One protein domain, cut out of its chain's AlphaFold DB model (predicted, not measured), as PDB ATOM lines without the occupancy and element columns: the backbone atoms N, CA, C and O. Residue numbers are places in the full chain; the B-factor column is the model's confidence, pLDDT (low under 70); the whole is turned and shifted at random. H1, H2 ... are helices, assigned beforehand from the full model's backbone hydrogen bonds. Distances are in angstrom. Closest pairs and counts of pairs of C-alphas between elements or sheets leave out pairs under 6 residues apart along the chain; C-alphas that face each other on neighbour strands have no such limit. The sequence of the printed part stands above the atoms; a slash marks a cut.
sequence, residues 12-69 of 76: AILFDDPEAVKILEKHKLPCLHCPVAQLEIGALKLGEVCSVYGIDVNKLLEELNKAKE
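What this domain is: This is residues 12 to 69 of the 76 residues of the protein "Disulfide oxidoreductase" of Candidatus Aenigmarchaeota archaeon (UniProt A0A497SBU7). Five short helices are gathered in a nearly closed ring round a small middle, in the order H1, H2, H5, H4 and H3 round the ring, with its one loose place between H3 and H4. H5, the longest helix, packs antiparallel and side by side with H2, while H4 and H5 make a spread helical hairpin, a V that meets at Val 57; H3 and H5 lie at the two ends of the longest axis. The printed part has 58 residues with five named helices, H1 to H5 along the chain, and no named strand; the class is all helix. It is compact, with a radius of gyration of the C-alphas of 10.5 A, and spans 30 by 22 by 17 A.

How they stand to each other: H1, residues 12 to 15, and H2, residues 18 to 26, only just touch, with 3 pairs of C-alphas within 8 A, and touch only at the corner by their tight link; their closest C-alphas are those of Leu 14 and Ala 20, 5.5 A apart. H1 also touches H3, residues 35 to 42, where the closest C-alphas, those of Ala 12 and Gly 42, are 4.1 A apart. H2 touches H5, residues 57 to 69, at a shallow tilt of 29 degrees, opposite ways; their closest C-alphas are those of Ala 20 and Leu 64, 6.1 A apart. H3 and H4, residues 46 to 53, are close but not clearly touching, with their closest C-alphas, those of Ile 41 and Val 49, 7.1 A apart and a steep tilt of 66 degrees. H4 and H5 form a helical hairpin, opposite ways at a steep tilt of 42 degrees; H5 touches H4 with residue 57 alone, and the closest C-alphas, those of Cys 50 and Val 57, are 5.8 A apart. H2 and H3 are apart, as are H1 and H5. In H2, H3, H4 and H5 every pair of O of residue i and N of residue i+4 is within hydrogen-bond range; H1 is too short for such a pair.

Where its parts are: H1 begins at C-alpha 12, at (181.988, 121.437, 166.492), and has four residues. H2 measures 12.5 A from first to last C-alpha, H3 10.1 A and H4 10.8 A. H5 measures 18.1 A, from C-alpha 57 at (196.489, 114.836, 167.544) to C-alpha 69 at (184.823, 106.163, 178.354).

The domain as a whole: The two C-alphas farthest apart are those of Val 36 and Glu 69, 30.3 A. The printed part runs from 12 to 69 with no cut. The links H1 to H2, H3 to H4 and H4 to H5 are tight; H2 to H3, with 8 residues between them, is short, and no link is long. The mean pLDDT of the printed part is 89.9, and no printed residue is under 70.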
ATOM      1  N   ALA A  12     183.240 120.969 165.893       91.25
ATOM      2  CA  ALA A  12     181.988 121.437 166.492       91.25
ATOM      3  C   ALA A  12     181.304 120.391 167.391       91.25
ATOM      4  O   ALA A  12     180.697 120.759 168.390       91.25
ATOM      5  N   ILE A  13     181.449 119.094 167.091       90.38
ATOM      6  CA  ILE A  13     180.882 118.009 167.913       90.38
ATOM      7  C   ILE A  13     181.533 117.985 169.304       90.38
ATOM      8  O   ILE A  13     180.897 117.621 170.286       90.38
ATOM      9  N   LEU A  14     182.806 118.379 169.397       89.81
ATOM     10  CA  LEU A  14     183.550 118.422 170.655       89.81
ATOM     11  C   LEU A  14     183.220 119.658 171.493       89.81
ATOM     12  O   LEU A  14     183.506 119.662 172.682       89.81
ATOM     13  N   PHE A  15     182.642 120.704 170.899       88.00
ATOM     14  CA  PHE A  15     182.251 121.906 171.640       88.00
ATOM     15  C   PHE A  15     180.970 121.720 172.451       88.00
ATOM     16  O   PHE A  15     180.765 122.447 173.419       88.00
ATOM     17  N   ASP A  16     180.144 120.738 172.084       86.44
ATOM     18  CA  ASP A  16     178.936 120.372 172.829       86.44
ATOM     19  C   ASP A  16     179.270 119.617 174.130       86.44
ATOM     20  O   ASP A  16     178.519 119.672 175.100       86.44
ATOM     21  N   ASP A  17     180.437 118.959 174.185       88.25
ATOM     22  CA  ASP A  17     180.916 118.254 175.374       88.25
ATOM     23  C   ASP A  17     181.872 119.144 176.199       88.25
ATOM     24  O   ASP A  17     183.020 119.373 175.800       88.25
ATOM     25  N   PRO A  18     181.455 119.640 177.381       87.50
ATOM     26  CA  PRO A  18     182.275 120.543 178.189       87.50
ATOM     27  C   PRO A  18     183.573 119.891 178.682       87.50
ATOM     28  O   PRO A  18     184.530 120.591 179.013       87.50
ATOM     29  N   GLU A  19     183.638 118.560 178.754       90.12
ATOM     30  CA  GLU A  19     184.877 117.867 179.091       90.12
ATOM     31  C   GLU A  19     185.851 117.817 177.913       90.12
ATOM     32  O   GLU A  19     187.034 118.111 178.091       90.12
ATOM     33  N   ALA A  20     185.367 117.539 176.701       91.12
ATOM     34  CA  ALA A  20     186.162 117.639 175.487       91.12
ATOM     35  C   ALA A  20     186.734 119.050 175.311       91.12
ATOM     36  O   ALA A  20     187.923 119.170 175.018       91.12
ATOM     37  N   VAL A  21     185.957 120.109 175.576       90.88
ATOM     38  CA  VAL A  21     186.461 121.496 175.562       90.88
ATOM     39  C   VAL A  21     187.633 121.673 176.530       90.88
ATOM     40  O   VAL A  21     188.691 122.139 176.111       90.88
ATOM     41  N   LYS A  22     187.517 121.209 177.782       91.38
ATOM     42  CA  LYS A  22     188.624 121.275 178.759       91.38
ATOM     43  C   LYS A  22     189.873 120.535 178.280       91.38
ATOM     44  O   LYS A  22     190.996 120.973 178.537       91.38
ATOM     45  N   ILE A  23     189.704 119.402 177.598       93.38
ATOM     46  CA  ILE A  23     190.828 118.643 177.037       93.38
ATOM     47  C   ILE A  23     191.460 119.422 175.875       93.38
ATOM     48  O   ILE A  23     192.684 119.540 175.821       93.38
ATOM     49  N   LEU A  24     190.663 120.018 174.985       92.38
ATOM     50  CA  LEU A  24     191.165 120.877 173.907       92.38
ATOM     51  C   LEU A  24     191.954 122.076 174.466       92.38
ATOM     52  O   LEU A  24     193.049 122.370 173.980       92.38
ATOM     53  N   GLU A  25     191.461 122.713 175.531       91.12
ATOM     54  CA  GLU A  25     192.163 123.793 176.236       91.12
ATOM     55  C   GLU A  25     193.486 123.320 176.849       91.12
ATOM     56  O   GLU A  25     194.521 123.974 176.692       91.12
ATOM     57  N   LYS A  26     193.493 122.149 177.501       92.94
ATOM     58  CA  LYS A  26     194.703 121.530 178.066       92.94
ATOM     59  C   LYS A  26     195.768 121.275 176.996       92.94
ATOM     60  O   LYS A  26     196.960 121.434 177.260       92.94
ATOM     61  N   HIS A  27     195.340 120.920 175.786       93.00
ATOM     62  CA  HIS A  27     196.206 120.740 174.619       93.00
ATOM     63  C   HIS A  27     196.560 122.055 173.904       93.00
ATOM     64  O   HIS A  27     197.211 122.024 172.860       93.00
ATOM     65  N   LYS A  28     196.208 123.204 174.495       89.19
ATOM     66  CA  LYS A  28     196.493 124.556 173.998       89.19
ATOM     67  C   LYS A  28     195.903 124.833 172.617       89.19
ATOM     68  O   LYS A  28     196.492 125.599 171.853       89.19
ATOM     69  N   LEU A  29     194.750 124.242 172.297       88.12
ATOM     70  CA  LEU A  29     194.022 124.607 171.087       88.12
ATOM     71  C   LEU A  29     193.593 126.082 171.200       88.12
ATOM     72  O   LEU A  29     192.869 126.438 172.135       88.12
ATOM     73  N   PRO A  30     194.057 126.967 170.303       82.62
ATOM     74  CA  PRO A  30     193.642 128.359 170.336       82.62
ATOM     75  C   PRO A  30     192.174 128.488 169.910       82.62
ATOM     76  O   PRO A  30     191.552 127.534 169.447       82.62
ATOM     77  N   CYS A  31     191.623 129.696 170.044       81.75
ATOM     78  CA  CYS A  31     190.323 130.051 169.464       81.75
ATOM     79  C   CYS A  31     189.092 129.345 170.071       81.75
ATOM     80  O   CYS A  31     188.002 129.457 169.522       81.75
ATOM     81  N   LEU A  32     189.227 128.717 171.244       82.50
ATOM     82  CA  LEU A  32     188.117 128.100 171.990       82.50
ATOM     83  C   LEU A  32     187.204 129.097 172.724       82.50
ATOM     84  O   LEU A  32     186.081 128.762 173.061       82.50
ATOM     85  N   HIS A  33     187.674 130.321 172.975       80.50
ATOM     86  CA  HIS A  33     186.957 131.312 173.794       80.50
ATOM     87  C   HIS A  33     186.307 132.437 172.981       80.50
ATOM     88  O   HIS A  33     185.647 133.310 173.540       80.50
ATOM     89  N   CYS A  34     186.530 132.461 171.667       86.50
ATOM     90  CA  CYS A  34     185.969 133.471 170.781       86.50
ATOM     91  C   CYS A  34     184.824 132.838 169.976       86.50
ATOM     92  O   CYS A  34     185.101 131.927 169.196       86.50
ATOM     93  N   PRO A  35     183.573 133.325 170.096       84.00
ATOM     94  CA  PRO A  35     182.419 132.722 169.425       84.00
ATOM     95  C   PRO A  35     182.582 132.638 167.904       84.00
ATOM     96  O   PRO A  35     182.253 131.631 167.290       84.00
ATOM     97  N   VAL A  36     183.141 133.688 167.296       87.19
ATOM     98  CA  VAL A  36     183.391 133.730 165.848       87.19
ATOM     99  C   VAL A  36     184.442 132.696 165.460       87.19
ATOM    100  O   VAL A  36     184.243 131.936 164.519       87.19
ATOM    101  N   ALA A  37     185.533 132.623 166.219       86.00
ATOM    102  CA  ALA A  37     186.611 131.701 165.910       86.00
ATOM    103  C   ALA A  37     186.174 130.240 166.093       86.00
ATOM    104  O   ALA A  37     186.509 129.417 165.249       86.00
ATOM    105  N   GLN A  38     185.372 129.932 167.123       88.12
ATOM    106  CA  GLN A  38     184.767 128.610 167.314       88.12
ATOM    107  C   GLN A  38     183.880 128.200 166.138       88.12
ATOM    108  O   GLN A  38     183.905 127.037 165.753       88.12
ATOM    109  N   LEU A  39     183.121 129.123 165.540       87.31
ATOM    110  CA  LEU A  39     182.320 128.811 164.352       87.31
ATOM    111  C   LEU A  39     183.202 128.450 163.151       87.31
ATOM    112  O   LEU A  39     182.911 127.477 162.457       87.31
ATOM    113  N   GLU A  40     184.299 129.180 162.935       87.25
ATOM    114  CA  GLU A  40     185.221 128.900 161.828       87.25
ATOM    115  C   GLU A  40     185.953 127.565 162.009       87.25
ATOM    116  O   GLU A  40     185.890 126.698 161.135       87.25
ATOM    117  N   ILE A  41     186.602 127.353 163.160       90.31
ATOM    118  CA  ILE A  41     187.346 126.108 163.416       90.31
ATOM    119  C   ILE A  41     186.414 124.919 163.670       90.31
ATOM    120  O   ILE A  41     186.804 123.774 163.453       90.31
ATOM    121  N   GLY A  42     185.181 125.179 164.108       89.25
ATOM    122  CA  GLY A  42     184.154 124.176 164.373       89.25
ATOM    123  C   GLY A  42     183.740 123.408 163.123       89.25
ATOM    124  O   GLY A  42     183.423 122.225 163.219       89.25
ATOM    125  N   ALA A  43     183.802 124.046 161.952       90.88
ATOM    126  CA  ALA A  43     183.521 123.409 160.667       90.88
ATOM    127  C   ALA A  43     184.671 122.518 160.155       90.88
ATOM    128  O   ALA A  43     184.493 121.773 159.191       90.88
ATOM    129  N   LEU A  44     185.851 122.582 160.782       92.81
ATOM    130  CA  LEU A  44     187.034 121.832 160.370       92.81
ATOM    131  C   LEU A  44     187.142 120.481 161.088       92.81
ATOM    132  O   LEU A  44     186.558 120.236 162.146       92.81
ATOM    133  N   LYS A  45     187.941 119.589 160.497       94.81
ATOM    134  CA  LYS A  45     188.309 118.306 161.100       94.81
ATOM    135  C   LYS A  45     189.356 118.514 162.187       94.81
ATOM    136  O   LYS A  45     190.301 119.281 162.002       94.81
ATOM    137  N   LEU A  46     189.246 117.758 163.278       93.56
ATOM    138  CA  LEU A  46     190.180 117.822 164.401       93.56
ATOM    139  C   LEU A  46     191.644 117.678 163.956       93.56
ATOM    140  O   LEU A  46     192.501 118.427 164.420       93.56
ATOM    141  N   GLY A  47     191.933 116.747 163.043       93.25
ATOM    142  CA  GLY A  47     193.289 116.521 162.540       93.25
ATOM    143  C   GLY A  47     193.878 117.715 161.791       93.25
ATOM    144  O   GLY A  47     195.049 118.028 161.990       93.25
ATOM    145  N   GLU A  48     193.065 118.403 160.988       93.38
ATOM    146  CA  GLU A  48     193.487 119.585 160.225       93.38
ATOM    147  C   GLU A  48     193.856 120.723 161.177       93.38
ATOM    148  O   GLU A  48     194.951 121.277 161.106       93.38
ATOM    149  N   VAL A  49     192.973 121.003 162.138       92.25
ATOM    150  CA  VAL A  49     193.185 122.036 163.160       92.25
ATOM    151  C   VAL A  49     194.442 121.726 163.973       92.25
ATOM    152  O   VAL A  49     195.304 122.586 164.145       92.25
ATOM    153  N   CYS A  50     194.604 120.475 164.414       92.69
ATOM    154  CA  CYS A  50     195.799 120.066 165.140       92.69
ATOM    155  C   CYS A  50     197.074 120.232 164.302       92.69
ATOM    156  O   CYS A  50     198.081 120.702 164.825       92.69
ATOM    157  N   SER A  51     197.038 119.911 163.006       92.62
ATOM    158  CA  SER A  51     198.191 120.076 162.117       92.62
ATOM    159  C   SER A  51     198.571 121.545 161.918       92.62
ATOM    160  O   SER A  51     199.757 121.861 161.911       92.62
ATOM    161  N   VAL A  52     197.588 122.443 161.784       91.50
ATOM    162  CA  VAL A  52     197.821 123.889 161.607       91.50
ATOM    163  C   VAL A  52     198.461 124.500 162.851       91.50
ATOM    164  O   VAL A  52     199.397 125.291 162.744       91.50
ATOM    165  N   TYR A  53     197.986 124.113 164.034       89.50
ATOM    166  CA  TYR A  53     198.467 124.655 165.305       89.50
ATOM    167  C   TYR A  53     199.618 123.853 165.935       89.50
ATOM    168  O   TYR A  53     200.073 124.198 167.024       89.50
ATOM    169  N   GLY A  54     200.108 122.797 165.274       91.44
ATOM    170  CA  GLY A  54     201.209 121.968 165.778       91.44
ATOM    171  C   GLY A  54     200.859 121.170 167.039       91.44
ATOM    172  O   GLY A  54     201.720 120.925 167.882       91.44
ATOM    173  N   ILE A  55     199.593 120.785 167.189       92.50
ATOM    174  CA  ILE A  55     199.080 120.016 168.324       92.50
ATOM    175  C   ILE A  55     199.213 118.523 168.025       92.50
ATOM    176  O   ILE A  55     198.902 118.048 166.931       92.50
ATOM    177  N   ASP A  56     199.644 117.761 169.029       94.19
ATOM    178  CA  ASP A  56     199.734 116.306 168.944       94.19
ATOM    179  C   ASP A  56     198.332 115.679 168.957       94.19
ATOM    180  O   ASP A  56     197.736 115.426 170.010       94.19
ATOM    181  N   VAL A  57     197.807 115.440 167.753       92.69
ATOM    182  CA  VAL A  57     196.489 114.836 167.544       92.69
ATOM    183  C   VAL A  57     196.394 113.439 168.158       92.69
ATOM    184  O   VAL A  57     195.328 113.075 168.636       92.69
ATOM    185  N   ASN A  58     197.479 112.657 168.210       93.12
ATOM    186  CA  ASN A  58     197.415 111.300 168.759       93.12
ATOM    187  C   ASN A  58     197.139 111.345 170.263       93.12
ATOM    188  O   ASN A  58     196.174 110.738 170.722       93.12
ATOM    189  N   LYS A  59     197.915 112.143 171.006       94.06
ATOM    190  CA  LYS A  59     197.700 112.317 172.452       94.06
ATOM    191  C   LYS A  59     196.328 112.901 172.764       94.06
ATOM    192  O   LYS A  59     195.679 112.478 173.717       94.06
ATOM    193  N   LEU A  60     195.891 113.871 171.963       93.75
ATOM    194  CA  LEU A  60     194.583 114.492 172.129       93.75
ATOM    195  C   LEU A  60     193.449 113.478 171.926       93.75
ATOM    196  O   LEU A  60     192.523 113.418 172.728       93.75
ATOM    197  N   LEU A  61     193.540 112.643 170.888       93.81
ATOM    198  CA  LEU A  61     192.567 111.586 170.627       93.81
ATOM    199  C   LEU A  61     192.524 110.545 171.748       93.81
ATOM    200  O   LEU A  61     191.438 110.078 172.087       93.81
ATOM    201  N   GLU A  62     193.669 110.171 172.316       93.69
ATOM    202  CA  GLU A  62     193.719 109.246 173.452       93.69
ATOM    203  C   GLU A  62     192.987 109.811 174.676       93.69
ATOM    204  O   GLU A  62     192.125 109.131 175.233       93.69
ATOM    205  N   GLU A  63     193.268 111.059 175.062       93.56
ATOM    206  CA  GLU A  63     192.608 111.716 176.202       93.56
ATOM    207  C   GLU A  63     191.103 111.903 175.959       93.56
ATOM    208  O   GLU A  63     190.301 111.568 176.831       93.56
ATOM    209  N   LEU A  64     190.703 112.367 174.768       92.25
ATOM    210  CA  LEU A  64     189.296 112.567 174.400       92.25
ATOM    211  C   LEU A  64     188.494 111.262 174.453       92.25
ATOM    212  O   LEU A  64     187.396 111.222 175.008       92.25
ATOM    213  N   ASN A  65     189.034 110.175 173.897       91.88
ATOM    214  CA  ASN A  65     188.352 108.883 173.927       91.88
ATOM    215  C   ASN A  65     188.288 108.309 175.347       91.88
ATOM    216  O   ASN A  65     187.237 107.821 175.753       91.88
ATOM    217  N   LYS A  66     189.366 108.445 176.128       90.56
ATOM    218  CA  LYS A  66     189.408 107.997 177.523       90.56
ATOM    219  C   LYS A  66     188.426 108.762 178.412       90.56
ATOM    220  O   LYS A  66     187.820 108.168 179.301       90.56
ATOM    221  N   ALA A  67     188.255 110.064 178.187       87.44
ATOM    222  CA  ALA A  67     187.258 110.869 178.888       87.44
ATOM    223  C   ALA A  67     185.833 110.431 178.530       87.44
ATOM    224  O   ALA A  67     185.041 110.151 179.430       87.44
ATOM    225  N   LYS A  68     185.548 110.222 177.236       83.31
ATOM    226  CA  LYS A  68     184.276 109.636 176.780       83.31
ATOM    227  C   LYS A  68     183.979 108.283 177.428       83.31
ATOM    228  O   LYS A  68     182.817 107.974 177.673       83.31
ATOM    229  N   GLU A  69     184.989 107.448 177.662       81.31
ATOM    230  CA  GLU A  69     184.823 106.163 178.354       81.31
ATOM    231  C   GLU A  69     184.506 106.346 179.846       81.31
ATOM    232  O   GLU A  69     183.616 105.674 180.357       81.31
TER     233      GLU A  69